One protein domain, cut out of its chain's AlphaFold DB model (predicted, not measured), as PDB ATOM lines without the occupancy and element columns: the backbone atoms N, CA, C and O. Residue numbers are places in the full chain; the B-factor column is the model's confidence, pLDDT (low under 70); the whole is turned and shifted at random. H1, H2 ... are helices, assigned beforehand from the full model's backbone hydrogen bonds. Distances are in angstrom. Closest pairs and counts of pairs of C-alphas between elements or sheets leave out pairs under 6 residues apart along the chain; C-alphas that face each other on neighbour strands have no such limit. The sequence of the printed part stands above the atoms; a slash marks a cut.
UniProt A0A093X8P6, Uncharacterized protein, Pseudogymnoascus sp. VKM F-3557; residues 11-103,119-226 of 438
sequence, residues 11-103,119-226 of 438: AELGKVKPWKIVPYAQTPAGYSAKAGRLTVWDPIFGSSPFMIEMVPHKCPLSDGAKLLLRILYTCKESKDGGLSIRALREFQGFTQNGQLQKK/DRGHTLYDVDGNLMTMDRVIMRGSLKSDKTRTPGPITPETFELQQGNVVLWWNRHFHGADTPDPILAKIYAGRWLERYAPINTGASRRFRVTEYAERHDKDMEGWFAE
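What this domain is: This is residues 11 to 103 and 119 to 226 of the 438 residues of an uncharacterized protein of Pseudogymnoascus sp. VKM F-3557 (UniProt A0A093X8P6). This compact body has little regular structure, mostly loops; H4 and H5 lie side by side, H6 crosses H5's end, and H2 packs on H1. Of 201 printed residues, 66 are in seven named helices, class all helix. The radius of gyration of the C-alphas is 16.7 A, the spans 43 by 40 by 37 A.

Where its parts are: Find C-alpha 63 at (2.239, -17.628, 99.794), where H1 starts toward 74. Next come H2, 85 to 88, H3, 144 to 148, H4, 166 to 175, H5, 182 to 196, and H6, 205 to 219, 21.3 A long. H7, from 221, ends at C-alpha 225, (17.903, -42.642, 107.559).

How they stand to each other: H4 touches H5 at a shallow tilt of 10 degrees, closest C-alphas 175 and 189, 5.1 A. H5 touches H6 with 195 to 196 alone, at a steep tilt of 62 degrees, closest C-alphas 196 and 212, 5.0 A. H3 and H7 touch no helix. O i to N i+4 pairs are within hydrogen-bond range throughout H1, H4, H5 and H7, 10 of 11 in H6, 0 of 1 in H3, where O i to N i+3 has 2 of 2.

The domain as a whole: Across the cut, 104 to 118, C-alphas 103 and 119 are 14.7 A apart. The H3 to H4 link is long. Look for pLDDT under 70 at 198 to 209, for instance.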
ATOM      1  N   ALA A  11       1.807 -53.937  94.541       72.62
ATOM      2  CA  ALA A  11       3.167 -53.933  94.023       72.62
ATOM      3  C   ALA A  11       3.445 -52.749  93.082       72.62
ATOM      4  O   ALA A  11       4.569 -52.253  93.042       72.62
ATOM      5  N   GLU A  12       2.455 -52.289  92.314       73.81
ATOM      6  CA  GLU A  12       2.576 -51.093  91.475       73.81
ATOM      7  C   GLU A  12       2.534 -49.823  92.313       73.81
ATOM      8  O   GLU A  12       3.344 -48.923  92.094       73.81
ATOM      9  N   LEU A  13       1.678 -49.783  93.335       72.25
ATOM     10  CA  LEU A  13       1.648 -48.656  94.258       72.25
ATOM     11  C   LEU A  13       2.932 -48.552  95.090       72.25
ATOM     12  O   LEU A  13       3.424 -47.449  95.310       72.25
ATOM     13  N   GLY A  14       3.528 -49.681  95.481       74.31
ATOM     14  CA  GLY A  14       4.819 -49.722  96.175       74.31
ATOM     15  C   GLY A  14       5.990 -49.133  95.373       74.31
ATOM     16  O   GLY A  14       7.055 -48.892  95.936       74.31
ATOM     17  N   LYS A  15       5.809 -48.876  94.068       81.19
ATOM     18  CA  LYS A  15       6.794 -48.181  93.222       81.19
ATOM     19  C   LYS A  15       6.645 -46.659  93.265       81.19
ATOM     20  O   LYS A  15       7.580 -45.961  92.870       81.19
ATOM     21  N   VAL A  16       5.499 -46.141  93.714       89.12
ATOM     22  CA  VAL A  16       5.264 -44.700  93.841       89.12
ATOM     23  C   VAL A  16       6.041 -44.191  95.044       89.12
ATOM     24  O   VAL A  16       5.804 -44.605  96.176       89.12
ATOM     25  N   LYS A  17       6.984 -43.283  94.792       90.44
ATOM     26  CA  LYS A  17       7.755 -42.647  95.856       90.44
ATOM     27  C   LYS A  17       7.037 -41.389  96.351       90.44
ATOM     28  O   LYS A  17       6.432 -40.684  95.537       90.44
ATOM     29  N   PRO A  18       7.117 -41.073  97.652       92.06
ATOM     30  CA  PRO A  18       6.735 -39.753  98.138       92.06
ATOM     31  C   PRO A  18       7.586 -38.678  97.455       92.06
ATOM     32  O   PRO A  18       8.779 -38.878  97.214       92.06
ATOM     33  N   TRP A  19       6.984 -37.526  97.168       93.50
ATOM     34  CA  TRP A  19       7.721 -36.390  96.612       93.50
ATOM     35  C   TRP A  19       8.667 -35.761  97.638       93.50
ATOM     36  O   TRP A  19       9.843 -35.536  97.350       93.50
ATOM     37  N   LYS A  20       8.167 -35.515  98.852       92.06
ATOM     38  CA  LYS A  20       8.956 -35.032  99.990       92.06
ATOM     39  C   LYS A  20       8.694 -35.910 101.203       92.06
ATOM     40  O   LYS A  20       7.557 -36.293 101.458       92.06
ATOM     41  N   ILE A  21       9.747 -36.190 101.964       90.44
ATOM     42  CA  ILE A  21       9.670 -36.968 103.202       90.44
ATOM     43  C   ILE A  21      10.121 -36.065 104.336       90.44
ATOM     44  O   ILE A  21      11.249 -35.578 104.344       90.44
ATOM     45  N   VAL A  22       9.202 -35.794 105.255       90.25
ATOM     46  CA  VAL A  22       9.376 -34.847 106.363       90.25
ATOM     47  C   VAL A  22       8.647 -35.399 107.587       90.25
ATOM     48  O   VAL A  22       7.721 -36.191 107.411       90.25
ATOM     49  N   PRO A  23       9.005 -34.992 108.815       91.38
ATOM     50  CA  PRO A  23       8.236 -35.356 110.000       91.38
ATOM     51  C   PRO A  23       6.763 -34.963 109.863       91.38
ATOM     52  O   PRO A  23       6.452 -33.907 109.305       91.38
ATOM     53  N   TYR A  24       5.851 -35.754 110.426       91.06
ATOM     54  CA  TYR A  24       4.408 -35.555 110.281       91.06
ATOM     55  C   TYR A  24       3.969 -34.128 110.632       91.06
ATOM     56  O   TYR A  24       3.156 -33.530 109.928       91.06
ATOM     57  N   ALA A  25       4.567 -33.540 111.672       89.50
ATOM     58  CA  ALA A  25       4.297 -32.176 112.129       89.50
ATOM     59  C   ALA A  25       4.590 -31.075 111.087       89.50
ATOM     60  O   ALA A  25       4.143 -29.944 111.260       89.50
ATOM     61  N   GLN A  26       5.338 -31.384 110.025       89.62
ATOM     62  CA  GLN A  26       5.642 -30.468 108.922       89.62
ATOM     63  C   GLN A  26       4.736 -30.689 107.700       89.62
ATOM     64  O   GLN A  26       4.737 -29.870 106.784       89.62
ATOM     65  N   THR A  27       3.942 -31.763 107.684       92.31
ATOM     66  CA  THR A  27       2.999 -32.064 106.597       92.31
ATOM     67  C   THR A  27       1.739 -31.198 106.682       92.31
ATOM     68  O   THR A  27       1.359 -30.793 107.782       92.31
ATOM     69  N   PRO A  28       1.019 -30.957 105.571       90.62
ATOM     70  CA  PRO A  28      -0.301 -30.323 105.597       90.62
ATOM     71  C   PRO A  28      -1.275 -30.877 106.653       90.62
ATOM     72  O   PRO A  28      -1.968 -30.096 107.305       90.62
ATOM     73  N   ALA A  29      -1.306 -32.198 106.867       87.62
ATOM     74  CA  ALA A  29      -2.208 -32.825 107.838       87.62
ATOM     75  C   ALA A  29      -1.762 -32.641 109.303       87.62
ATOM     76  O   ALA A  29      -2.607 -32.529 110.195       87.62
ATOM     77  N   GLY A  30      -0.448 -32.618 109.556       86.44
ATOM     78  CA  GLY A  30       0.121 -32.523 110.903       86.44
ATOM     79  C   GLY A  30       0.511 -31.113 111.347       86.44
ATOM     80  O   GLY A  30       0.686 -30.878 112.547       86.44
ATOM     81  N   TYR A  31       0.619 -30.156 110.422       86.69
ATOM     82  CA  TYR A  31       1.078 -28.807 110.733       86.69
ATOM     83  C   TYR A  31       0.087 -28.059 111.626       86.69
ATOM     84  O   TYR A  31      -1.078 -27.825 111.291       86.69
ATOM     85  N   SER A  32       0.569 -27.641 112.797       75.56
ATOM     86  CA  SER A  32      -0.273 -27.034 113.823       75.56
ATOM     87  C   SER A  32      -0.698 -25.613 113.452       75.56
ATOM     88  O   SER A  32       0.077 -24.662 113.538       75.56
ATOM     89  N   ALA A  33      -1.980 -25.435 113.146       66.06
ATOM     90  CA  ALA A  33      -2.609 -24.123 113.068       66.06
ATOM     91  C   ALA A  33      -3.120 -23.689 114.453       66.06
ATOM     92  O   ALA A  33      -4.267 -23.948 114.828       66.06
ATOM     93  N   LYS A  34      -2.279 -23.049 115.272       60.69
ATOM     94  CA  LYS A  34      -2.742 -22.508 116.563       60.69
ATOM     95  C   LYS A  34      -3.576 -21.245 116.327       60.69
ATOM     96  O   LYS A  34      -3.027 -20.163 116.142       60.69
ATOM     97  N   ALA A  35      -4.901 -21.389 116.373       49.47
ATOM     98  CA  ALA A  35      -5.850 -20.282 116.246       49.47
ATOM     99  C   ALA A  35      -5.489 -19.112 117.182       49.47
ATOM    100  O   ALA A  35      -5.233 -19.309 118.371       49.47
ATOM    101  N   GLY A  36      -5.457 -17.892 116.639       47.09
ATOM    102  CA  GLY A  36      -5.138 -16.673 117.389       47.09
ATOM    103  C   GLY A  36      -3.644 -16.398 117.592       47.09
ATOM    104  O   GLY A  36      -3.301 -15.339 118.118       47.09
ATOM    105  N   ARG A  37      -2.740 -17.289 117.159       53.44
ATOM    106  CA  ARG A  37      -1.324 -16.938 117.008       53.44
ATOM    107  C   ARG A  37      -1.107 -16.272 115.652       53.44
ATOM    108  O   ARG A  37      -1.692 -16.667 114.653       53.44
ATOM    109  N   LEU A  38      -0.218 -15.286 115.625       60.38
ATOM    110  CA  LEU A  38       0.246 -14.608 114.408       60.38
ATOM    111  C   LEU A  38       1.156 -15.494 113.535       60.38
ATOM    112  O   LEU A  38       1.755 -15.007 112.584       60.38
ATOM    113  N   THR A  39       1.303 -16.772 113.884       75.00
ATOM    114  CA  THR A  39       2.162 -17.725 113.184       75.00
ATOM    115  C   THR A  39       1.518 -18.127 111.871       75.00
ATOM    116  O   THR A  39       0.378 -18.586 111.863       75.00
ATOM    117  N   VAL A  40       2.260 -17.969 110.783       83.81
ATOM    118  CA  VAL A  40       1.842 -18.351 109.437       83.81
ATOM    119  C   VAL A  40       1.705 -19.874 109.359       83.81
ATOM    120  O   VAL A  40       2.555 -20.615 109.861       83.81
ATOM    121  N   TRP A  41       0.610 -20.343 108.767       89.19
ATOM    122  CA  TRP A  41       0.435 -21.743 108.410       89.19
ATOM    123  C   TRP A  41       1.232 -22.022 107.142       89.19
ATOM    124  O   TRP A  41       0.932 -21.461 106.085       89.19
ATOM    125  N   ASP A  42       2.272 -22.833 107.294       90.50
ATOM    126  CA  ASP A  42       3.312 -23.021 106.289       90.50
ATOM    127  C   ASP A  42       3.891 -24.445 106.343       90.50
ATOM    128  O   ASP A  42       5.040 -24.641 106.743       90.50
ATOM    129  N   PRO A  43       3.079 -25.468 106.027       92.12
ATOM    130  CA  PRO A  43       3.588 -26.824 105.905       92.12
ATOM    131  C   PRO A  43       4.518 -26.953 104.694       92.12
ATOM    132  O   PRO A  43       4.500 -26.140 103.768       92.12
ATOM    133  N   ILE A  44       5.263 -28.050 104.645       92.56
ATOM    134  CA  ILE A  44       6.043 -28.411 103.466       92.56
ATOM    135  C   ILE A  44       5.089 -28.980 102.409       92.56
ATOM    136  O   ILE A  44       4.648 -30.125 102.475       92.56
ATOM    137  N   PHE A  45       4.747 -28.166 101.412       93.38
ATOM    138  CA  PHE A  45       3.860 -28.595 100.332       93.38
ATOM    139  C   PHE A  45       4.467 -29.741  99.521       93.38
ATOM    140  O   PHE A  45       5.643 -29.706  99.143       93.38
ATOM    141  N   GLY A  46       3.630 -30.745  99.253       93.69
ATOM    142  CA  GLY A  46       4.000 -31.978  98.567       93.69
ATOM    143  C   GLY A  46       4.641 -33.055  99.449       93.69
ATOM    144  O   GLY A  46       5.046 -34.096  98.941       93.69
ATOM    145  N   SER A  47       4.717 -32.846 100.766       93.19
ATOM    146  CA  SER A  47       5.105 -33.906 101.706       93.19
ATOM    147  C   SER A  47       3.947 -34.810 102.141       93.19
ATOM    148  O   SER A  47       4.155 -35.844 102.765       93.19
ATOM    149  N   SER A  48       2.715 -34.406 101.844       93.19
ATOM    150  CA  SER A  48       1.506 -35.214 101.963       93.19
ATOM    151  C   SER A  48       0.486 -34.732 100.933       93.19
ATOM    152  O   SER A  48       0.672 -33.651 100.360       93.19
ATOM    153  N   PRO A  49      -0.620 -35.466 100.737       94.06
ATOM    154  CA  PRO A  49      -1.771 -34.934 100.032       94.06
ATOM    155  C   PRO A  49      -2.227 -33.606 100.641       94.06
ATOM    156  O   PRO A  49      -2.244 -33.447 101.868       94.06
ATOM    157  N   PHE A  50      -2.583 -32.664  99.777       92.06
ATOM    158  CA  PHE A  50      -3.127 -31.367 100.150       92.06
ATOM    159  C   PHE A  50      -4.647 -31.398  99.995       92.06
ATOM    160  O   PHE A  50      -5.161 -31.531  98.886       92.06
ATOM    161  N   MET A  51      -5.354 -31.241 101.113       86.75
ATOM    162  CA  MET A  51      -6.815 -31.183 101.165       86.75
ATOM    163  C   MET A  51      -7.253 -29.824 101.713       86.75
ATOM    164  O   MET A  51      -6.636 -29.300 102.645       86.75
ATOM    165  N   ILE A  52      -8.325 -29.252 101.163       84.81
ATOM    166  CA  ILE A  52      -8.834 -27.928 101.566       84.81
ATOM    167  C   ILE A  52      -9.190 -27.922 103.061       84.81
ATOM    168  O   ILE A  52      -8.901 -26.961 103.769       84.81
ATOM    169  N   GLU A  53      -9.739 -29.027 103.563       83.00
ATOM    170  CA  GLU A  53     -10.168 -29.234 104.949       83.00
ATOM    171  C   GLU A  53      -9.006 -29.208 105.956       83.00
ATOM    172  O   GLU A  53      -9.219 -29.039 107.162       83.00
ATOM    173  N   MET A  54      -7.767 -29.380 105.482       85.62
ATOM    174  CA  MET A  54      -6.562 -29.267 106.309       85.62
ATOM    175  C   MET A  54      -6.144 -27.809 106.516       85.62
ATOM    176  O   MET A  54      -5.456 -27.500 107.492       85.62
ATOM    177  N   VAL A  55      -6.562 -26.903 105.629       87.44
ATOM    178  CA  VAL A  55      -6.132 -25.507 105.655       87.44
ATOM    179  C   VAL A  55      -6.920 -24.731 106.721       87.44
ATOM    180  O   VAL A  55      -8.151 -24.751 106.742       87.44
ATOM    181  N   PRO A  56      -6.259 -24.001 107.633       86.00
ATOM    182  CA  PRO A  56      -6.953 -23.234 108.665       86.00
ATOM    183  C   PRO A  56      -7.572 -21.931 108.133       86.00
ATOM    184  O   PRO A  56      -6.895 -21.101 107.536       86.00
ATOM    185  N   HIS A  57      -8.843 -21.675 108.456       83.56
ATOM    186  CA  HIS A  57      -9.569 -20.490 107.961       83.56
ATOM    187  C   HIS A  57      -9.121 -19.177 108.648       83.56
ATOM    188  O   HIS A  57      -9.036 -18.121 108.029       83.56
ATOM    189  N   LYS A  58      -8.798 -19.226 109.951       76.62
ATOM    190  CA  LYS A  58      -8.524 -18.040 110.802       76.62
ATOM    191  C   LYS A  58      -7.038 -17.847 111.136       76.62
ATOM    192  O   LYS A  58      -6.708 -17.389 112.231       76.62
ATOM    193  N   CYS A  59      -6.158 -18.274 110.242       80.75
ATOM    194  CA  CYS A  59      -4.712 -18.232 110.425       80.75
ATOM    195  C   CYS A  59      -4.068 -17.582 109.198       80.75
ATOM    196  O   CYS A  59      -4.504 -17.890 108.087       80.75
ATOM    197  N   PRO A  60      -3.033 -16.733 109.349       84.94
ATOM    198  CA  PRO A  60      -2.271 -16.257 108.203       84.94
ATOM    199  C   PRO A  60      -1.732 -17.449 107.412       84.94
ATOM    200  O   PRO A  60      -1.227 -18.397 108.010       84.94
ATOM    201  N   LEU A  61      -1.850 -17.405 106.089       88.12
ATOM    202  CA  LEU A  61      -1.388 -18.467 105.196       88.12
ATOM    203  C   LEU A  61      -0.091 -18.060 104.501       88.12
ATOM    204  O   LEU A  61       0.080 -16.877 104.163       88.12
ATOM    205  N   SER A  62       0.789 -19.030 104.252       91.19
ATOM    206  CA  SER A  62       1.957 -18.808 103.406       91.19
ATOM    207  C   SER A  62       1.560 -18.526 101.959       91.19
ATOM    208  O   SER A  62       0.429 -18.779 101.530       91.19
ATOM    209  N   ASP A  63       2.479 -17.946 101.200       91.06
ATOM    210  CA  ASP A  63       2.239 -17.628  99.794       91.06
ATOM    211  C   ASP A  63       2.011 -18.896  98.951       91.06
ATOM    212  O   ASP A  63       1.133 -18.889  98.085       91.06
ATOM    213  N   GLY A  64       2.672 -20.009  99.288       92.94
ATOM    214  CA  GLY A  64       2.421 -21.326  98.698       92.94
ATOM    215  C   GLY A  64       1.000 -21.839  98.957       92.94
ATOM    216  O   GLY A  64       0.317 -22.242  98.015       92.94
ATOM    217  N   ALA A  65       0.499 -21.737 100.195       93.31
ATOM    218  CA  ALA A  65      -0.876 -22.133 100.526       93.31
ATOM    219  C   ALA A  65      -1.910 -21.332  99.724       93.31
ATOM    220  O   ALA A  65      -2.849 -21.898  99.163       93.31
ATOM    221  N   LYS A  66      -1.735 -20.005  99.650       93.62
ATOM    222  CA  LYS A  66      -2.645 -19.141  98.883       93.62
ATOM    223  C   LYS A  66      -2.619 -19.499  97.401       93.62
ATOM    224  O   LYS A  66      -3.667 -19.505  96.759       93.62
ATOM    225  N   LEU A  67      -1.442 -19.808  96.866       93.81
ATOM    226  CA  LEU A  67      -1.298 -20.189  95.473       93.81
ATOM    227  C   LEU A  67      -2.005 -21.516  95.169       93.81
ATOM    228  O   LEU A  67      -2.770 -21.563  94.211       93.81
ATOM    229  N   LEU A  68      -1.841 -22.551  96.005       93.56
ATOM    230  CA  LEU A  68      -2.555 -23.826  95.836       93.56
ATOM    231  C   LEU A  68      -4.071 -23.652  95.892       93.56
ATOM    232  O   LEU A  68      -4.773 -24.160  95.026       93.56
ATOM    233  N   LEU A  69      -4.580 -22.894  96.869       92.88
ATOM    234  CA  LEU A  69      -6.013 -22.598  96.962       92.88
ATOM    235  C   LEU A  69      -6.526 -21.882  95.709       92.88
ATOM    236  O   LEU A  69      -7.622 -22.169  95.227       92.88
ATOM    237  N   ARG A  70      -5.736 -20.952  95.161       92.12
ATOM    238  CA  ARG A  70      -6.099 -20.243  93.934       92.12
ATOM    239  C   ARG A  70      -6.072 -21.164  92.718       92.12
ATOM    240  O   ARG A  70      -7.009 -21.101  91.934       92.12
ATOM    241  N   ILE A  71      -5.065 -22.027  92.594       91.44
ATOM    242  CA  ILE A  71      -4.973 -23.040  91.534       91.44
ATOM    243  C   ILE A  71      -6.175 -23.996  91.604       91.44
ATOM    244  O   ILE A  71      -6.820 -24.236  90.589       91.44
ATOM    245  N   LEU A  72      -6.565 -24.459  92.799       88.81
ATOM    246  CA  LEU A  72      -7.775 -25.276  92.986       88.81
ATOM    247  C   LEU A  72      -9.064 -24.559  92.580       88.81
ATOM    248  O   LEU A  72     -10.039 -25.214  92.221       88.81
ATOM    249  N   TYR A  73      -9.104 -23.234  92.659       86.38
ATOM    250  CA  TYR A  73     -10.242 -22.453  92.183       86.38
ATOM    251  C   TYR A  73     -10.231 -22.272  90.657       86.38
ATOM    252  O   TYR A  73     -11.294 -22.270  90.035       86.38
ATOM    253  N   THR A  74      -9.059 -22.087  90.046       83.50
ATOM    254  CA  THR A  74      -8.940 -21.730  88.623       83.50
ATOM    255  C   THR A  74      -8.849 -22.930  87.683       83.50
ATOM    256  O   THR A  74      -9.333 -22.829  86.551       83.50
ATOM    257  N   CYS A  75      -8.261 -24.046  88.115       76.62
ATOM    258  CA  CYS A  75      -8.067 -25.228  87.278       76.62
ATOM    259  C   CYS A  75      -9.386 -25.922  86.904       76.62
ATOM    260  O   CYS A  75     -10.363 -25.935  87.644       76.62
ATOM    261  N   LYS A  76      -9.425 -26.502  85.707       62.50
ATOM    262  CA  LYS A  76     -10.498 -27.357  85.201       62.50
ATOM    263  C   LYS A  76     -10.455 -28.748  85.808       62.50
ATOM    264  O   LYS A  76     -11.522 -29.294  86.047       62.50
ATOM    265  N   GLU A  77      -9.270 -29.281  86.103       56.69
ATOM    266  CA  GLU A  77      -9.131 -30.578  86.789       56.69
ATOM    267  C   GLU A  77      -9.753 -30.577  88.193       56.69
ATOM    268  O   GLU A  77     -10.075 -31.635  88.727       56.69
ATOM    269  N   SER A  78      -9.989 -29.396  88.773       52.84
ATOM    270  CA  SER A  78     -10.746 -29.255  90.012       52.84
ATOM    271  C   SER A  78     -12.243 -29.024  89.798       52.84
ATOM    272  O   SER A  78     -12.970 -29.080  90.775       52.84
ATOM    273  N   LYS A  79     -12.767 -28.776  88.588       45.44
ATOM    274  CA  LYS A  79     -14.171 -28.336  88.389       45.44
ATOM    275  C   LYS A  79     -15.238 -29.350  88.802       45.44
ATOM    276  O   LYS A  79     -16.366 -28.929  89.049       45.44
ATOM    277  N   ASP A  80     -14.870 -30.611  88.993       44.94
ATOM    278  CA  ASP A  80     -15.758 -31.645  89.537       44.94
ATOM    279  C   ASP A  80     -15.851 -31.620  91.083       44.94
ATOM    280  O   ASP A  80     -16.574 -32.411  91.680       44.94
ATOM    281  N   GLY A  81     -15.175 -30.672  91.749       49.75
ATOM    282  CA  GLY A  81     -15.193 -30.480  93.210       49.75
ATOM    283  C   GLY A  81     -14.493 -29.194  93.680       49.75
ATOM    284  O   GLY A  81     -13.953 -29.132  94.782       49.75
ATOM    285  N   GLY A  82     -14.433 -28.183  92.813       57.31
ATOM    286  CA  GLY A  82     -13.473 -27.088  92.913       57.31
ATOM    287  C   GLY A  82     -13.807 -26.104  94.020       57.31
ATOM    288  O   GLY A  82     -14.968 -25.899  94.385       57.31
ATOM    289  N   LEU A  83     -12.775 -25.447  94.543       73.19
ATOM    290  CA  LEU A  83     -12.936 -24.470  95.609       73.19
ATOM    291  C   LEU A  83     -13.747 -23.273  95.093       73.19
ATOM    292  O   LEU A  83     -13.276 -22.529  94.245       73.19
ATOM    293  N   SER A  84     -14.963 -23.054  95.595       81.75
ATOM    294  CA  SER A  84     -15.769 -21.897  95.178       81.75
ATOM    295  C   SER A  84     -15.173 -20.567  95.673       81.75
ATOM    296  O   SER A  84     -14.467 -20.520  96.682       81.75
ATOM    297  N   ILE A  85     -15.549 -19.442  95.048       82.25
ATOM    298  CA  ILE A  85     -15.225 -18.094  95.572       82.25
ATOM    299  C   ILE A  85     -15.719 -17.944  97.022       82.25
ATOM    300  O   ILE A  85     -15.054 -17.335  97.865       82.25
ATOM    301  N   ARG A  86     -16.884 -18.534  97.327       82.19
ATOM    302  CA  ARG A  86     -17.469 -18.546  98.670       82.19
ATOM    303  C   ARG A  86     -16.592 -19.283  99.680       82.19
ATOM    304  O   ARG A  86     -16.597 -18.868 100.829       82.19
ATOM    305  N   ALA A  87     -15.864 -20.315  99.265       83.56
ATOM    306  CA  ALA A  87     -14.920 -21.023 100.120       83.56
ATOM    307  C   ALA A  87     -13.585 -20.263 100.228       83.56
ATOM    308  O   ALA A  87     -13.070 -20.091 101.327       83.56
ATOM    309  N   LEU A  88     -13.073 -19.693  99.125       87.12
ATOM    310  CA  LEU A  88     -11.843 -18.884  99.134       87.12
ATOM    311  C   LEU A  88     -11.886 -17.729 100.142       87.12
ATOM    312  O   LEU A  88     -10.901 -17.473 100.831       87.12
ATOM    313  N   ARG A  89     -13.027 -17.038 100.256       88.06
ATOM    314  CA  ARG A  89     -13.180 -15.894 101.177       88.06
ATOM    315  C   ARG A  89     -13.097 -16.279 102.660       88.06
ATOM    316  O   ARG A  89     -13.010 -15.388 103.501       88.06
ATOM    317  N   GLU A  90     -13.208 -17.566 102.993       87.25
ATOM    318  CA  GLU A  90     -13.120 -18.043 104.378       87.25
ATOM    319  C   GLU A  90     -11.674 -18.095 104.874       87.25
ATOM    320  O   GLU A  90     -11.441 -18.062 106.082       87.25
ATOM    321  N   PHE A  91     -10.708 -18.115 103.954       88.56
ATOM    322  CA  PHE A  91      -9.287 -18.156 104.262       88.56
ATOM    323  C   PHE A  91      -8.696 -16.752 104.404       88.56
ATOM    324  O   PHE A  91      -8.899 -15.859 103.575       88.56
ATOM    325  N   GLN A  92      -7.895 -16.556 105.451       85.69
ATOM    326  CA  GLN A  92      -7.182 -15.302 105.657       85.69
ATOM    327  C   GLN A  92      -6.199 -15.024 104.507       85.69
ATOM    328  O   GLN A  92      -5.377 -15.862 104.142       85.69
ATOM    329  N   GLY A  93      -6.241 -13.798 103.979       85.56
ATOM    330  CA  GLY A  93      -5.423 -13.380 102.838       85.56
ATOM    331  C   GLY A  93      -6.203 -13.264 101.530       85.56
ATOM    332  O   GLY A  93      -5.642 -12.758 100.561       85.56
ATOM    333  N   PHE A  94      -7.486 -13.634 101.512       89.75
ATOM    334  CA  PHE A  94      -8.384 -13.413 100.382       89.75
ATOM    335  C   PHE A  94      -9.470 -12.382 100.705       89.75
ATOM    336  O   PHE A  94      -9.906 -12.206 101.841       89.75
ATOM    337  N   THR A  95      -9.894 -11.656  99.677       89.69
ATOM    338  CA  THR A  95     -11.013 -10.710  99.722       89.69
ATOM    339  C   THR A  95     -12.346 -11.432  99.515       89.69
ATOM    340  O   THR A  95     -12.384 -12.601  99.134       89.69
ATOM    341  N   GLN A  96     -13.465 -10.717  99.684       86.12
ATOM    342  CA  GLN A  96     -14.805 -11.255  99.405       86.12
ATOM    343  C   GLN A  96     -14.974 -11.765  97.963       86.12
ATOM    344  O   GLN A  96     -15.783 -12.658  97.729       86.12
ATOM    345  N   ASN A  97     -14.178 -11.243  97.026       86.25
ATOM    346  CA  ASN A  97     -14.185 -11.638  95.616       86.25
ATOM    347  C   ASN A  97     -13.171 -12.756  95.308       86.25
ATOM    348  O   ASN A  97     -12.895 -13.033  94.145       86.25
ATOM    349  N   GLY A  98     -12.547 -13.353  96.330       85.00
ATOM    350  CA  GLY A  98     -11.530 -14.396  96.170       85.00
ATOM    351  C   GLY A  98     -10.183 -13.904  95.628       85.00
ATOM    352  O   GLY A  98      -9.329 -14.728  95.316       85.00
ATOM    353  N   GLN A  99      -9.975 -12.586  95.502       88.81
ATOM    354  CA  GLN A  99      -8.679 -11.993  95.135       88.81
ATOM    355  C   GLN A  99      -7.752 -11.895  96.343       88.81
ATOM    356  O   GLN A  99      -8.228 -11.729  97.468       88.81
ATOM    357  N   LEU A 100      -6.442 -11.891  96.109       88.00
ATOM    358  CA  LEU A 100      -5.426 -11.682  97.125       88.00
ATOM    359  C   LEU A 100      -5.598 -10.317  97.802       88.00
ATOM    360  O   LEU A 100      -5.658  -9.250  97.181       88.00
ATOM    361  N   GLN A 101      -5.628 -10.352  99.123       85.50
ATOM    362  CA  GLN A 101      -5.752  -9.177  99.955       85.50
ATOM    363  C   GLN A 101      -4.429  -8.391  99.994       85.50
ATOM    364  O   GLN A 101      -3.472  -8.765 100.667       85.50
ATOM    365  N   LYS A 102      -4.387  -7.239  99.310       74.94
ATOM    366  CA  LYS A 102      -3.185  -6.376  99.217       74.94
ATOM    367  C   LYS A 102      -2.923  -5.517 100.461       74.94
ATOM    368  O   LYS A 102      -1.806  -5.048 100.675       74.94
ATOM    369  N   LYS A 103      -3.949  -5.266 101.278       62.97
ATOM    370  CA  LYS A 103      -3.872  -4.474 102.517       62.97
ATOM    371  C   LYS A 103      -4.543  -5.244 103.645       62.97
ATOM    372  O   LYS A 103      -5.626  -5.776 103.431       62.97
ATOM    373  N   ASP A 119       7.793 -13.033 106.978       61.56
ATOM    374  CA  ASP A 119       6.510 -13.609 107.437       61.56
ATOM    375  C   ASP A 119       5.644 -14.196 106.292       61.56
ATOM    376  O   ASP A 119       4.427 -14.329 106.430       61.56
ATOM    377  N   ARG A 120       6.210 -14.486 105.112       71.81
ATOM    378  CA  ARG A 120       5.441 -15.016 103.961       71.81
ATOM    379  C   ARG A 120       5.412 -16.540 103.868       71.81
ATOM    380  O   ARG A 120       4.627 -17.073 103.085       71.81
ATOM    381  N   GLY A 121       6.207 -17.222 104.693       82.56
ATOM    382  CA  GLY A 121       6.391 -18.670 104.619       82.56
ATOM    383  C   GLY A 121       6.993 -19.113 103.284       82.56
ATOM    384  O   GLY A 121       7.616 -18.316 102.579       82.56
ATOM    385  N   HIS A 122       6.806 -20.377 102.925       86.94
ATOM    386  CA  HIS A 122       7.252 -20.941 101.660       86.94
ATOM    387  C   HIS A 122       6.349 -20.509 100.500       86.94
ATOM    388  O   HIS A 122       5.172 -20.172 100.668       86.94
ATOM    389  N   THR A 123       6.916 -20.544  99.297       90.62
ATOM    390  CA  THR A 123       6.184 -20.374  98.041       90.62
ATOM    391  C   THR A 123       6.290 -21.626  97.182       90.62
ATOM    392  O   THR A 123       7.004 -22.569  97.523       90.62
ATOM    393  N   LEU A 124       5.558 -21.629  96.075       92.25
ATOM    394  CA  LEU A 124       5.625 -22.656  95.052       92.25
ATOM    395  C   LEU A 124       6.120 -22.060  93.742       92.25
ATOM    396  O   LEU A 124       5.804 -20.920  93.389       92.25
ATOM    397  N   TYR A 125       6.863 -22.880  93.017       93.31
ATOM    398  CA  TYR A 125       7.388 -22.552  91.705       93.31
ATOM    399  C   TYR A 125       6.546 -23.207  90.620       93.31
ATOM    400  O   TYR A 125       5.891 -24.215  90.882       93.31
ATOM    401  N   ASP A 126       6.551 -22.648  89.413       93.50
ATOM    402  CA  ASP A 126       5.986 -23.323  88.242       93.50
ATOM    403  C   ASP A 126       6.829 -24.546  87.826       93.50
ATOM    404  O   ASP A 126       7.826 -24.888  88.472       93.50
ATOM    405  N   VAL A 127       6.414 -25.242  86.764       92.00
ATOM    406  CA  VAL A 127       7.127 -26.421  86.236       92.00
ATOM    407  C   VAL A 127       8.590 -26.120  85.875       92.00
ATOM    408  O   VAL A 127       9.438 -27.002  86.016       92.00
ATOM    409  N   ASP A 128       8.899 -24.883  85.486       90.19
ATOM    410  CA  ASP A 128      10.241 -24.436  85.101       90.19
ATOM    411  C   ASP A 128      11.060 -23.897  86.292       90.19
ATOM    412  O   ASP A 128      12.208 -23.475  86.132       90.19
ATOM    413  N   GLY A 129      10.496 -23.903  87.505       90.44
ATOM    414  CA  GLY A 129      11.160 -23.417  88.714       90.44
ATOM    415  C   GLY A 129      11.085 -21.897  88.911       90.44
ATOM    416  O   GLY A 129      11.772 -21.353  89.783       90.44
ATOM    417  N   ASN A 130      10.257 -21.179  88.152       92.88
ATOM    418  CA  ASN A 130      10.084 -19.736  88.308       92.88
ATOM    419  C   ASN A 130       9.024 -19.397  89.358       92.88
ATOM    420  O   ASN A 130       8.120 -20.179  89.653       92.88
ATOM    421  N   LEU A 131       9.115 -18.191  89.926       93.38
ATOM    422  CA  LEU A 131       8.077 -17.687  90.827       93.38
ATOM    423  C   LEU A 131       6.800 -17.388  90.043       93.38
ATOM    424  O   LEU A 131       6.844 -16.690  89.030       93.38
ATOM    425  N   MET A 132       5.662 -17.828  90.566       94.38
ATOM    426  CA  MET A 132       4.362 -17.480  90.005       94.38
ATOM    427  C   MET A 132       3.873 -16.108  90.485       94.38
ATOM    428  O   MET A 132       4.245 -15.604  91.552       94.38
ATOM    429  N   THR A 133       2.990 -15.506  89.689       93.12
ATOM    430  CA  THR A 133       2.332 -14.234  90.020       93.12
ATOM    431  C   THR A 133       0.831 -14.439  90.205       93.12
ATOM    432  O   THR A 133       0.181 -15.059  89.375       93.12
ATOM    433  N   MET A 134       0.256 -13.860  91.259       92.50
ATOM    434  CA  MET A 134      -1.183 -13.893  91.542       92.50
ATOM    435  C   MET A 134      -1.694 -12.477  91.813       92.50
ATOM    436  O   MET A 134      -1.122 -11.748  92.616       92.50
ATOM    437  N   ASP A 135      -2.747 -12.038  91.117       88.75
ATOM    438  CA  ASP A 135      -3.310 -10.677  91.243       88.75
ATOM    439  C   ASP A 135      -2.274  -9.537  91.111       88.75
ATOM    440  O   ASP A 135      -2.379  -8.474  91.748       88.75
ATOM    441  N   ARG A 136      -1.279  -9.743  90.233       86.88
ATOM    442  CA  ARG A 136      -0.104  -8.871  90.008       86.88
ATOM    443  C   ARG A 136       0.858  -8.783  91.199       86.88
ATOM    444  O   ARG A 136       1.648  -7.845  91.282       86.88
ATOM    445  N   VAL A 137       0.775  -9.722  92.134       88.44
ATOM    446  CA  VAL A 137       1.699  -9.872  93.257       88.44
ATOM    447  C   VAL A 137       2.574 -11.089  92.993       88.44
ATOM    448  O   VAL A 137       2.071 -12.173  92.714       88.44
ATOM    449  N   ILE A 138       3.888 -10.894  93.058       90.75
ATOM    450  CA  ILE A 138       4.853 -11.988  92.950       90.75
ATOM    451  C   ILE A 138       4.805 -12.766  94.263       90.75
ATOM    452  O   ILE A 138       5.022 -12.178  95.328       90.75
ATOM    453  N   MET A 139       4.528 -14.064  94.174       91.31
ATOM    454  CA  MET A 139       4.404 -14.949  95.329       91.31
ATOM    455  C   MET A 139       5.802 -15.341  95.803       91.31
ATOM    456  O   MET A 139       6.330 -16.383  95.432       91.31
ATOM    457  N   ARG A 140       6.451 -14.442  96.550       88.75
ATOM    458  CA  ARG A 140       7.818 -14.628  97.056       88.75
ATOM    459  C   ARG A 140       7.775 -15.334  98.404       88.75
ATOM    460  O   ARG A 140       7.170 -14.802  99.336       88.75
ATOM    461  N   GLY A 141       8.441 -16.481  98.493       84.38
ATOM    462  CA  GLY A 141       8.642 -17.184  99.750       84.38
ATOM    463  C   GLY A 141       9.717 -16.521 100.610       84.38
ATOM    464  O   GLY A 141      10.225 -15.438 100.307       84.38
ATOM    465  N   SER A 142      10.059 -17.186 101.707       83.31
ATOM    466  CA  SER A 142      11.055 -16.741 102.683       83.31
ATOM    467  C   SER A 142      12.503 -17.000 102.253       83.31
ATOM    468  O   SER A 142      13.424 -16.475 102.888       83.31
ATOM    469  N   LEU A 143      12.734 -17.768 101.181       84.06
ATOM    470  CA  LEU A 143      14.081 -18.094 100.714       84.06
ATOM    471  C   LEU A 143      14.837 -16.838 100.264       84.06
ATOM    472  O   LEU A 143      14.280 -15.924  99.652       84.06
ATOM    473  N   LYS A 144      16.148 -16.788 100.538       85.19
ATOM    474  CA  LYS A 144      17.005 -15.663 100.114       85.19
ATOM    475  C   LYS A 144      16.975 -15.494  98.591       85.19
ATOM    476  O   LYS A 144      16.861 -14.368  98.108       85.19
ATOM    477  N   SER A 145      17.001 -16.606  97.859       85.38
ATOM    478  CA  SER A 145      16.921 -16.652  96.397       85.38
ATOM    479  C   SER A 145      15.594 -16.108  95.852       85.38
ATOM    480  O   SER A 145      15.580 -15.472  94.798       85.38
ATOM    481  N   ASP A 146      14.489 -16.240  96.590       86.94
ATOM    482  CA  ASP A 146      13.185 -15.707  96.178       86.94
ATOM    483  C   ASP A 146      13.135 -14.184  96.187       86.94
ATOM    484  O   ASP A 146      12.292 -13.601  95.506       86.94
ATOM    485  N   LYS A 147      14.018 -13.507  96.928       84.06
ATOM    486  CA  LYS A 147      14.047 -12.036  96.975       84.06
ATOM    487  C   LYS A 147      14.486 -11.439  95.641       84.06
ATOM    488  O   LYS A 147      13.991 -10.385  95.247       84.06
ATOM    489  N   THR A 148      15.391 -12.122  94.945       84.56
ATOM    490  CA  THR A 148      16.003 -11.651  93.697       84.56
ATOM    491  C   THR A 148      15.509 -12.401  92.465       84.56
ATOM    492  O   THR A 148      15.638 -11.874  91.362       84.56
ATOM    493  N   ARG A 149      14.898 -13.586  92.623       87.62
ATOM    494  CA  ARG A 149      14.366 -14.374  91.503       87.62
ATOM    495  C   ARG A 149      13.308 -13.591  90.721       87.62
ATOM    496  O   ARG A 149      12.390 -12.988  91.287       87.62
ATOM    497  N   THR A 150      13.435 -13.597  89.403       87.00
ATOM    498  CA  THR A 150      12.463 -12.991  88.490       87.00
ATOM    499  C   THR A 150      11.215 -13.879  88.417       87.00
ATOM    500  O   THR A 150      11.359 -15.102  88.369       87.00
ATOM    501  N   PRO A 151       9.992 -13.319  88.441       91.19
ATOM    502  CA  PRO A 151       8.794 -14.119  88.219       91.19
ATOM    503  C   PRO A 151       8.742 -14.662  86.793       91.19
ATOM    504  O   PRO A 151       9.162 -13.989  85.849       91.19
ATOM    505  N   GLY A 152       8.188 -15.864  86.660       90.62
ATOM    506  CA  GLY A 152       7.811 -16.447  85.382       90.62
ATOM    507  C   GLY A 152       6.500 -15.851  84.852       90.62
ATOM    508  O   GLY A 152       5.835 -15.069  85.541       90.62
ATOM    509  N   PRO A 153       6.100 -16.219  83.624       92.88
ATOM    510  CA  PRO A 153       4.846 -15.767  83.024       92.88
ATOM    511  C   PRO A 153       3.609 -16.477  83.603       92.88
ATOM    512  O   PRO A 153       2.481 -16.086  83.296       92.88
ATOM    513  N   ILE A 154       3.805 -17.529  84.403       94.12
ATOM    514  CA  ILE A 154       2.731 -18.386  84.898       94.12
ATOM    515  C   ILE A 154       1.993 -17.732  86.075       94.12
ATOM    516  O   ILE A 154       2.586 -17.237  87.041       94.12
ATOM    517  N   THR A 155       0.665 -17.746  85.982       93.62
ATOM    518  CA  THR A 155      -0.276 -17.354  87.036       93.62
ATOM    519  C   THR A 155      -1.219 -18.521  87.324       93.62
ATOM    520  O   THR A 155      -1.307 -19.442  86.511       93.62
ATOM    521  N   PRO A 156      -1.979 -18.509  88.431       90.88
ATOM    522  CA  PRO A 156      -2.999 -19.531  88.681       90.88
ATOM    523  C   PRO A 156      -4.003 -19.697  87.532       90.88
ATOM    524  O   PRO A 156      -4.456 -20.802  87.254       90.88
ATOM    525  N   GLU A 157      -4.343 -18.609  86.837       88.94
ATOM    526  CA  GLU A 157      -5.253 -18.618  85.688       88.94
ATOM    527  C   GLU A 157      -4.629 -19.230  84.423       88.94
ATOM    528  O   GLU A 157      -5.356 -19.745  83.576       88.94
ATOM    529  N   THR A 158      -3.302 -19.175  84.281       91.25
ATOM    530  CA  THR A 158      -2.566 -19.736  83.135       91.25
ATOM    531  C   THR A 158      -1.811 -21.018  83.474       91.25
ATOM    532  O   THR A 158      -1.116 -21.553  82.616       91.25
ATOM    533  N   PHE A 159      -1.966 -21.539  84.693       90.69
ATOM    534  CA  PHE A 159      -1.235 -22.699  85.203       90.69
ATOM    535  C   PHE A 159      -1.385 -23.934  84.302       90.69
ATOM    536  O   PHE A 159      -0.404 -24.610  84.008       90.69
ATOM    537  N   GLU A 160      -2.584 -24.196  83.780       88.75
ATOM    538  CA  GLU A 160      -2.831 -25.326  82.866       88.75
ATOM    539  C   GLU A 160      -2.175 -25.158  81.487       88.75
ATOM    540  O   GLU A 160      -2.063 -26.120  80.735       88.75
ATOM    541  N   LEU A 161      -1.761 -23.937  81.135       88.75
ATOM    542  CA  LEU A 161      -1.159 -23.606  79.842       88.75
ATOM    543  C   LEU A 161       0.372 -23.662  79.870       88.75
ATOM    544  O   LEU A 161       1.006 -23.408  78.842       88.75
ATOM    545  N   GLN A 162       0.977 -23.932  81.030       89.25
ATOM    546  CA  GLN A 162       2.429 -24.008  81.145       89.25
ATOM    547  C   GLN A 162       2.979 -25.192  80.333       89.25
ATOM    548  O   GLN A 162       2.335 -26.235  80.192       89.25
ATOM    549  N   GLN A 163       4.180 -25.024  79.786       85.25
ATOM    550  CA  GLN A 163       4.878 -26.101  79.091       85.25
ATOM    551  C   GLN A 163       5.519 -27.057  80.109       85.25
ATOM    552  O   GLN A 163       5.778 -26.690  81.252       85.25
ATOM    553  N   GLY A 164       5.768 -28.301  79.695       87.75
ATOM    554  CA  GLY A 164       6.371 -29.328  80.545       87.75
ATOM    555  C   GLY A 164       5.353 -30.238  81.236       87.75
ATOM    556  O   GLY A 164       4.218 -30.394  80.788       87.75
ATOM    557  N   ASN A 165       5.787 -30.922  82.300       90.44
ATOM    558  CA  ASN A 165       4.993 -31.972  82.940       90.44
ATOM    559  C   ASN A 165       4.129 -31.423  84.087       90.44
ATOM    560  O   ASN A 165       4.425 -31.621  85.267       90.44
ATOM    561  N   VAL A 166       3.044 -30.740  83.714       91.56
ATOM    562  CA  VAL A 166       2.047 -30.175  84.642       91.56
ATOM    563  C   VAL A 166       1.438 -31.245  85.542       91.56
ATOM    564  O   VAL A 166       1.277 -31.022  86.738       91.56
ATOM    565  N   VAL A 167       1.165 -32.427  84.986       92.62
ATOM    566  CA  VAL A 167       0.583 -33.560  85.720       92.62
ATOM    567  C   VAL A 167       1.519 -34.022  86.835       92.62
ATOM    568  O   VAL A 167       1.092 -34.197  87.971       92.62
ATOM    569  N   LEU A 168       2.818 -34.152  86.555       93.88
ATOM    570  CA  LEU A 168       3.806 -34.486  87.580       93.88
ATOM    571  C   LEU A 168       3.897 -33.395  88.652       93.88
ATOM    572  O   LEU A 168       3.966 -33.716  89.835       93.88
ATOM    573  N   TRP A 169       3.881 -32.115  88.263       94.69
ATOM    574  CA  TRP A 169       3.852 -31.016  89.230       94.69
ATOM    575  C   TRP A 169       2.624 -31.111  90.138       94.69
ATOM    576  O   TRP A 169       2.754 -31.002  91.357       94.69
ATOM    577  N   TRP A 170       1.451 -31.361  89.554       94.31
ATOM    578  CA  TRP A 170       0.195 -31.513  90.281       94.31
ATOM    579  C   TRP A 170       0.266 -32.683  91.257       94.31
ATOM    580  O   TRP A 170       0.034 -32.510  92.453       94.31
ATOM    581  N   ASN A 171       0.683 -33.855  90.781       95.25
ATOM    582  CA  ASN A 171       0.820 -35.056  91.597       95.25
ATOM    583  C   ASN A 171       1.789 -34.847  92.769       95.25
ATOM    584  O   ASN A 171       1.495 -35.246  93.898       95.25
ATOM    585  N   ARG A 172       2.898 -34.141  92.541       95.31
ATOM    586  CA  ARG A 172       3.869 -33.817  93.589       95.31
ATOM    587  C   ARG A 172       3.294 -32.904  94.667       95.31
ATOM    588  O   ARG A 172       3.517 -33.167  95.842       95.31
ATOM    589  N   HIS A 173       2.549 -31.861  94.302       95.06
ATOM    590  CA  HIS A 173       2.103 -30.838  95.257       95.06
ATOM    591  C   HIS A 173       0.731 -31.118  95.884       95.06
ATOM    592  O   HIS A 173       0.542 -30.820  97.062       95.06
ATOM    593  N   PHE A 174      -0.202 -31.708  95.133       93.44
ATOM    594  CA  PHE A 174      -1.551 -32.029  95.609       93.44
ATOM    595  C   PHE A 174      -1.688 -33.454  96.136       93.44
ATOM    596  O   PHE A 174      -2.411 -33.666  97.107       93.44
ATOM    597  N   HIS A 175      -0.997 -34.429  95.542       94.88
ATOM    598  CA  HIS A 175      -1.064 -35.830  95.978       94.88
ATOM    599  C   HIS A 175       0.145 -36.262  96.822       94.88
ATOM    600  O   HIS A 175       0.109 -37.323  97.439       94.88
ATOM    601  N   GLY A 176       1.205 -35.448  96.882       95.38
ATOM    602  CA  GLY A 176       2.447 -35.791  97.580       95.38
ATOM    603  C   GLY A 176       3.217 -36.947  96.932       95.38
ATOM    604  O   GLY A 176       4.041 -37.579  97.593       95.38
ATOM    605  N   ALA A 177       2.935 -37.250  95.660       95.56
ATOM    606  CA  ALA A 177       3.434 -38.425  94.952       95.56
ATOM    607  C   ALA A 177       4.376 -38.028  93.808       95.56
ATOM    608  O   ALA A 177       4.029 -37.204  92.962       95.56
ATOM    609  N   ASP A 178       5.555 -38.648  93.739       95.31
ATOM    610  CA  ASP A 178       6.518 -38.446  92.652       95.31
ATOM    611  C   ASP A 178       6.243 -39.409  91.489       95.31
ATOM    612  O   ASP A 178       6.970 -40.376  91.257       95.31
ATOM    613  N   THR A 179       5.139 -39.182  90.779       94.50
ATOM    614  CA  THR A 179       4.746 -39.987  89.615       94.50
ATOM    615  C   THR A 179       4.056 -39.128  88.553       94.50
ATOM    616  O   THR A 179       3.261 -38.253  88.902       94.50
ATOM    617  N   PRO A 180       4.325 -39.345  87.251       94.19
ATOM    618  CA  PRO A 180       3.577 -38.692  86.180       94.19
ATOM    619  C   PRO A 180       2.197 -39.330  85.950       94.19
ATOM    620  O   PRO A 180       1.408 -38.778  85.193       94.19
ATOM    621  N   ASP A 181       1.905 -40.480  86.567       93.75
ATOM    622  CA  ASP A 181       0.619 -41.166  86.436       93.75
ATOM    623  C   ASP A 181      -0.406 -40.597  87.442       93.75
ATOM    624  O   ASP A 181      -0.247 -40.786  88.656       93.75
ATOM    625  N   PRO A 182      -1.466 -39.909  86.973       91.44
ATOM    626  CA  PRO A 182      -2.457 -39.286  87.847       91.44
ATOM    627  C   PRO A 182      -3.317 -40.301  88.613       91.44
ATOM    628  O   PRO A 182      -3.792 -39.989  89.705       91.44
ATOM    629  N   ILE A 183      -3.523 -41.514  88.090       91.56
ATOM    630  CA  ILE A 183      -4.332 -42.540  88.760       91.56
ATOM    631  C   ILE A 183      -3.542 -43.101  89.942       91.56
ATOM    632  O   ILE A 183      -4.052 -43.147  91.064       91.56
ATOM    633  N   LEU A 184      -2.268 -43.441  89.722       92.88
ATOM    634  CA  LEU A 184      -1.377 -43.888  90.795       92.88
ATOM    635  C   LEU A 184      -1.205 -42.820  91.882       92.88
ATOM    636  O   LEU A 184      -1.226 -43.151  93.067       92.88
ATOM    637  N   ALA A 185      -1.086 -41.544  91.500       93.12
ATOM    638  CA  ALA A 185      -0.991 -40.440  92.452       93.12
ATOM    639  C   ALA A 185      -2.243 -40.319  93.335       93.12
ATOM    640  O   ALA A 185      -2.127 -40.174  94.553       93.12
ATOM    641  N   LYS A 186      -3.442 -40.434  92.750       92.00
ATOM    642  CA  LYS A 186      -4.710 -40.399  93.495       92.00
ATOM    643  C   LYS A 186      -4.838 -41.564  94.474       92.00
ATOM    644  O   LYS A 186      -5.190 -41.341  95.630       92.00
ATOM    645  N   ILE A 187      -4.513 -42.785  94.045       91.81
ATOM    646  CA  ILE A 187      -4.549 -43.969  94.921       91.81
ATOM    647  C   ILE A 187      -3.542 -43.820  96.064       91.81
ATOM    648  O   ILE A 187      -3.879 -44.084  97.218       91.81
ATOM    649  N   TYR A 188      -2.325 -43.359  95.761       94.00
ATOM    650  CA  TYR A 188      -1.311 -43.069  96.774       94.00
ATOM    651  C   TYR A 188      -1.840 -42.073  97.812       94.00
ATOM    652  O   TYR A 188      -1.766 -42.333  99.013       94.00
ATOM    653  N   ALA A 189      -2.432 -40.968  97.351       93.00
ATOM    654  CA  ALA A 189      -2.990 -39.952  98.228       93.00
ATOM    655  C   ALA A 189      -4.120 -40.494  99.113       93.00
ATOM    656  O   ALA A 189      -4.113 -40.244 100.316       93.00
ATOM    657  N   GLY A 190      -5.046 -41.278  98.549       90.44
ATOM    658  CA  GLY A 190      -6.128 -41.920  99.302       90.44
ATOM    659  C   GLY A 190      -5.601 -42.797 100.437       90.44
ATOM    660  O   GLY A 190      -5.953 -42.586 101.596       90.44
ATOM    661  N   ARG A 191      -4.654 -43.698 100.142       90.19
ATOM    662  CA  ARG A 191      -4.050 -44.566 101.168       90.19
ATOM    663  C   ARG A 191      -3.257 -43.795 102.213       90.19
ATOM    664  O   ARG A 191      -3.265 -44.163 103.388       90.19
ATOM    665  N   TRP A 192      -2.561 -42.736 101.801       92.12
ATOM    666  CA  TRP A 192      -1.854 -41.868 102.738       92.12
ATOM    667  C   TRP A 192      -2.842 -41.237 103.726       92.12
ATOM    668  O   TRP A 192      -2.615 -41.279 104.935       92.12
ATOM    669  N   LEU A 193      -3.964 -40.705 103.228       89.81
ATOM    670  CA  LEU A 193      -5.006 -40.094 104.056       89.81
ATOM    671  C   LEU A 193      -5.658 -41.112 104.999       89.81
ATOM    672  O   LEU A 193      -5.763 -40.843 106.190       89.81
ATOM    673  N   GLU A 194      -6.031 -42.294 104.511       87.44
ATOM    674  CA  GLU A 194      -6.609 -43.363 105.341       87.44
ATOM    675  C   GLU A 194      -5.682 -43.783 106.488       87.44
ATOM    676  O   GLU A 194      -6.129 -44.063 107.605       87.44
ATOM    677  N   ARG A 195      -4.372 -43.821 106.222       88.94
ATOM    678  CA  ARG A 195      -3.380 -44.311 107.180       88.94
ATOM    679  C   ARG A 195      -2.919 -43.249 108.173       88.94
ATOM    680  O   ARG A 195      -2.668 -43.605 109.330       88.94
ATOM    681  N   TYR A 196      -2.784 -41.996 107.730       88.81
ATOM    682  CA  TYR A 196      -2.093 -40.927 108.463       88.81
ATOM    683  C   TYR A 196      -2.917 -39.647 108.672       88.81
ATOM    684  O   TYR A 196      -2.477 -38.767 109.412       88.81
ATOM    685  N   ALA A 197      -4.091 -39.485 108.059       81.44
ATOM    686  CA  ALA A 197      -4.928 -38.308 108.284       81.44
ATOM    687  C   ALA A 197      -6.064 -38.612 109.278       81.44
ATOM    688  O   ALA A 197      -6.770 -39.614 109.151       81.44
ATOM    689  N   PRO A 198      -6.299 -37.740 110.273       69.69
ATOM    690  CA  PRO A 198      -7.400 -37.929 111.201       69.69
ATOM    691  C   PRO A 198      -8.749 -37.703 110.513       69.69
ATOM    692  O   PRO A 198      -9.072 -36.582 110.121       69.69
ATOM    693  N   ILE A 199      -9.585 -38.744 110.460       66.44
ATOM    694  CA  ILE A 199     -10.990 -38.611 110.054       66.44
ATOM    695  C   ILE A 199     -11.720 -37.762 111.107       66.44
ATOM    696  O   ILE A 199     -11.632 -38.022 112.317       66.44
ATOM    697  N   ASN A 200     -12.442 -36.733 110.662       56.56
ATOM    698  CA  ASN A 200     -13.187 -35.834 111.537       56.56
ATOM    699  C   ASN A 200     -14.487 -36.494 112.034       56.56
ATOM    700  O   ASN A 200     -15.565 -36.220 111.523       56.56
ATOM    701  N   THR A 201     -14.391 -37.382 113.030       52.81
ATOM    702  CA  THR A 201     -15.555 -38.096 113.600       52.81
ATOM    703  C   THR A 201     -15.975 -37.572 114.985       52.81
ATOM    704  O   THR A 201     -16.500 -38.327 115.799       52.81
ATOM    705  N   GLY A 202     -15.674 -36.313 115.323       42.16
ATOM    706  CA  GLY A 202     -16.142 -35.670 116.566       42.16
ATOM    707  C   GLY A 202     -15.426 -36.048 117.879       42.16
ATOM    708  O   GLY A 202     -15.651 -35.390 118.893       42.16
ATOM    709  N   ALA A 203     -14.527 -37.039 117.900       42.38
ATOM    710  CA  ALA A 203     -13.668 -37.303 119.063       42.38
ATOM    711  C   ALA A 203     -12.561 -36.237 119.207       42.38
ATOM    712  O   ALA A 203     -12.246 -35.520 118.257       42.38
ATOM    713  N   SER A 204     -11.933 -36.141 120.387       47.12
ATOM    714  CA  SER A 204     -10.864 -35.167 120.663       47.12
ATOM    715  C   SER A 204      -9.729 -35.263 119.631       47.12
ATOM    716  O   SER A 204      -8.866 -36.141 119.700       47.12
ATOM    717  N   ARG A 205      -9.723 -34.313 118.682       53.19
ATOM    718  CA  ARG A 205      -8.784 -34.198 117.550       53.19
ATOM    719  C   ARG A 205      -7.314 -34.288 117.979       53.19
ATOM    720  O   ARG A 205      -6.480 -34.715 117.196       53.19
ATOM    721  N   ARG A 206      -6.998 -33.921 119.229       51.53
ATOM    722  CA  ARG A 206      -5.632 -33.927 119.775       51.53
ATOM    723  C   ARG A 206      -5.040 -35.326 119.950       51.53
ATOM    724  O   ARG A 206      -3.889 -35.505 119.589       51.53
ATOM    725  N   PHE A 207      -5.800 -36.296 120.466       48.22
ATOM    726  CA  PHE A 207      -5.271 -37.649 120.718       48.22
ATOM    727  C   PHE A 207      -4.946 -38.389 119.419       48.22
ATOM    728  O   PHE A 207      -3.931 -39.066 119.321       48.22
ATOM    729  N   ARG A 208      -5.782 -38.194 118.396       57.25
ATOM    730  CA  ARG A 208      -5.604 -38.804 117.077       57.25
ATOM    731  C   ARG A 208      -4.359 -38.293 116.360       57.25
ATOM    732  O   ARG A 208      -3.618 -39.082 115.798       57.25
ATOM    733  N   VAL A 209      -4.106 -36.984 116.419       68.19
ATOM    734  CA  VAL A 209      -2.926 -36.374 115.782       68.19
ATOM    735  C   VAL A 209      -1.624 -36.989 116.304       68.19
ATOM    736  O   VAL A 209      -0.725 -37.218 115.505       68.19
ATOM    737  N   THR A 210      -1.529 -37.306 117.600       73.69
ATOM    738  CA  THR A 210      -0.338 -37.959 118.170       73.69
ATOM    739  C   THR A 210      -0.138 -39.373 117.625       73.69
ATOM    740  O   THR A 210       0.957 -39.692 117.183       73.69
ATOM    741  N   GLU A 211      -1.191 -40.195 117.576       79.50
ATOM    742  CA  GLU A 211      -1.093 -41.569 117.056       79.50
ATOM    743  C   GLU A 211      -0.698 -41.599 115.570       79.50
ATOM    744  O   GLU A 211       0.164 -42.379 115.163       79.50
ATOM    745  N   TYR A 212      -1.303 -40.733 114.751       84.38
ATOM    746  CA  TYR A 212      -0.962 -40.642 113.331       84.38
ATOM    747  C   TYR A 212       0.459 -40.123 113.110       84.38
ATOM    748  O   TYR A 212       1.135 -40.619 112.211       84.38
ATOM    749  N   ALA A 213       0.919 -39.179 113.939       86.69
ATOM    750  CA  ALA A 213       2.288 -38.685 113.894       86.69
ATOM    751  C   ALA A 213       3.295 -39.792 114.219       86.69
ATOM    752  O   ALA A 213       4.198 -40.038 113.428       86.69
ATOM    753  N   GLU A 214       3.097 -40.514 115.326       87.12
ATOM    754  CA  GLU A 214       3.967 -41.627 115.724       87.12
ATOM    755  C   GLU A 214       4.016 -42.717 114.651       87.12
ATOM    756  O   GLU A 214       5.090 -43.214 114.313       87.12
ATOM    757  N   ARG A 215       2.859 -43.076 114.079       89.12
ATOM    758  CA  ARG A 215       2.779 -44.074 113.009       89.12
ATOM    759  C   ARG A 215       3.497 -43.609 111.747       89.12
ATOM    760  O   ARG A 215       4.285 -44.367 111.197       89.12
ATOM    761  N   HIS A 216       3.218 -42.388 111.298       91.94
ATOM    762  CA  HIS A 216       3.849 -41.811 110.116       91.94
ATOM    763  C   HIS A 216       5.367 -41.755 110.276       91.94
ATOM    764  O   HIS A 216       6.094 -42.259 109.425       91.94
ATOM    765  N   ASP A 217       5.849 -41.186 111.377       89.81
ATOM    766  CA  ASP A 217       7.278 -40.962 111.577       89.81
ATOM    767  C   ASP A 217       8.035 -42.283 111.750       89.81
ATOM    768  O   ASP A 217       9.149 -42.414 111.247       89.81
ATOM    769  N   LYS A 218       7.402 -43.296 112.356       89.38
ATOM    770  CA  LYS A 218       7.933 -44.662 112.416       89.38
ATOM    771  C   LYS A 218       7.982 -45.336 111.042       89.38
ATOM    772  O   LYS A 218       8.994 -45.932 110.692       89.38
ATOM    773  N   ASP A 219       6.909 -45.250 110.257       88.19
ATOM    774  CA  ASP A 219       6.854 -45.854 108.918       88.19
ATOM    775  C   ASP A 219       7.849 -45.175 107.950       88.19
ATOM    776  O   ASP A 219       8.367 -45.815 107.031       88.19
ATOM    777  N   MET A 220       8.160 -43.895 108.182       85.56
ATOM    778  CA  MET A 220       9.129 -43.113 107.410       85.56
ATOM    779  C   MET A 220      10.558 -43.157 107.978       85.56
ATOM    780  O   MET A 220      11.470 -42.636 107.342       85.56
ATOM    781  N   GLU A 221      10.799 -43.811 109.120       82.62
ATOM    782  CA  GLU A 221      12.110 -43.843 109.795       82.62
ATOM    783  C   GLU A 221      13.224 -44.391 108.892       82.62
ATOM    784  O   GLU A 221      14.303 -43.801 108.795       82.62
ATOM    785  N   GLY A 222      12.929 -45.461 108.145       75.31
ATOM    786  CA  GLY A 222      13.861 -46.028 107.164       75.31
ATOM    787  C   GLY A 222      14.211 -45.055 106.036       75.31
ATOM    788  O   GLY A 222      15.336 -45.056 105.549       75.31
ATOM    789  N   TRP A 223      13.284 -44.171 105.673       75.19
ATOM    790  CA  TRP A 223      13.501 -43.160 104.646       75.19
ATOM    791  C   TRP A 223      14.242 -41.930 105.174       75.19
ATOM    792  O   TRP A 223      15.068 -41.359 104.463       75.19
ATOM    793  N   PHE A 224      13.996 -41.531 106.427       73.25
ATOM    794  CA  PHE A 224      14.766 -40.470 107.082       73.25
ATOM    795  C   PHE A 224      16.249 -40.845 107.200       73.25
ATOM    796  O   PHE A 224      17.116 -39.990 107.023       73.25
ATOM    797  N   ALA A 225      16.542 -42.125 107.450       62.44
ATOM    798  CA  ALA A 225      17.903 -42.642 107.559       62.44
ATOM    799  C   ALA A 225      18.668 -42.671 106.219       62.44
ATOM    800  O   ALA A 225      19.899 -42.623 106.220       62.44
ATOM    801  N   GLU A 226      17.975 -42.695 105.076       61.47
ATOM    802  CA  GLU A 226      18.588 -42.729 103.738       61.47
ATOM    803  C   GLU A 226      19.117 -41.361 103.243       61.47
ATOM    804  O   GLU A 226      19.491 -41.234 102.079       61.47
TER     805      GLU A 226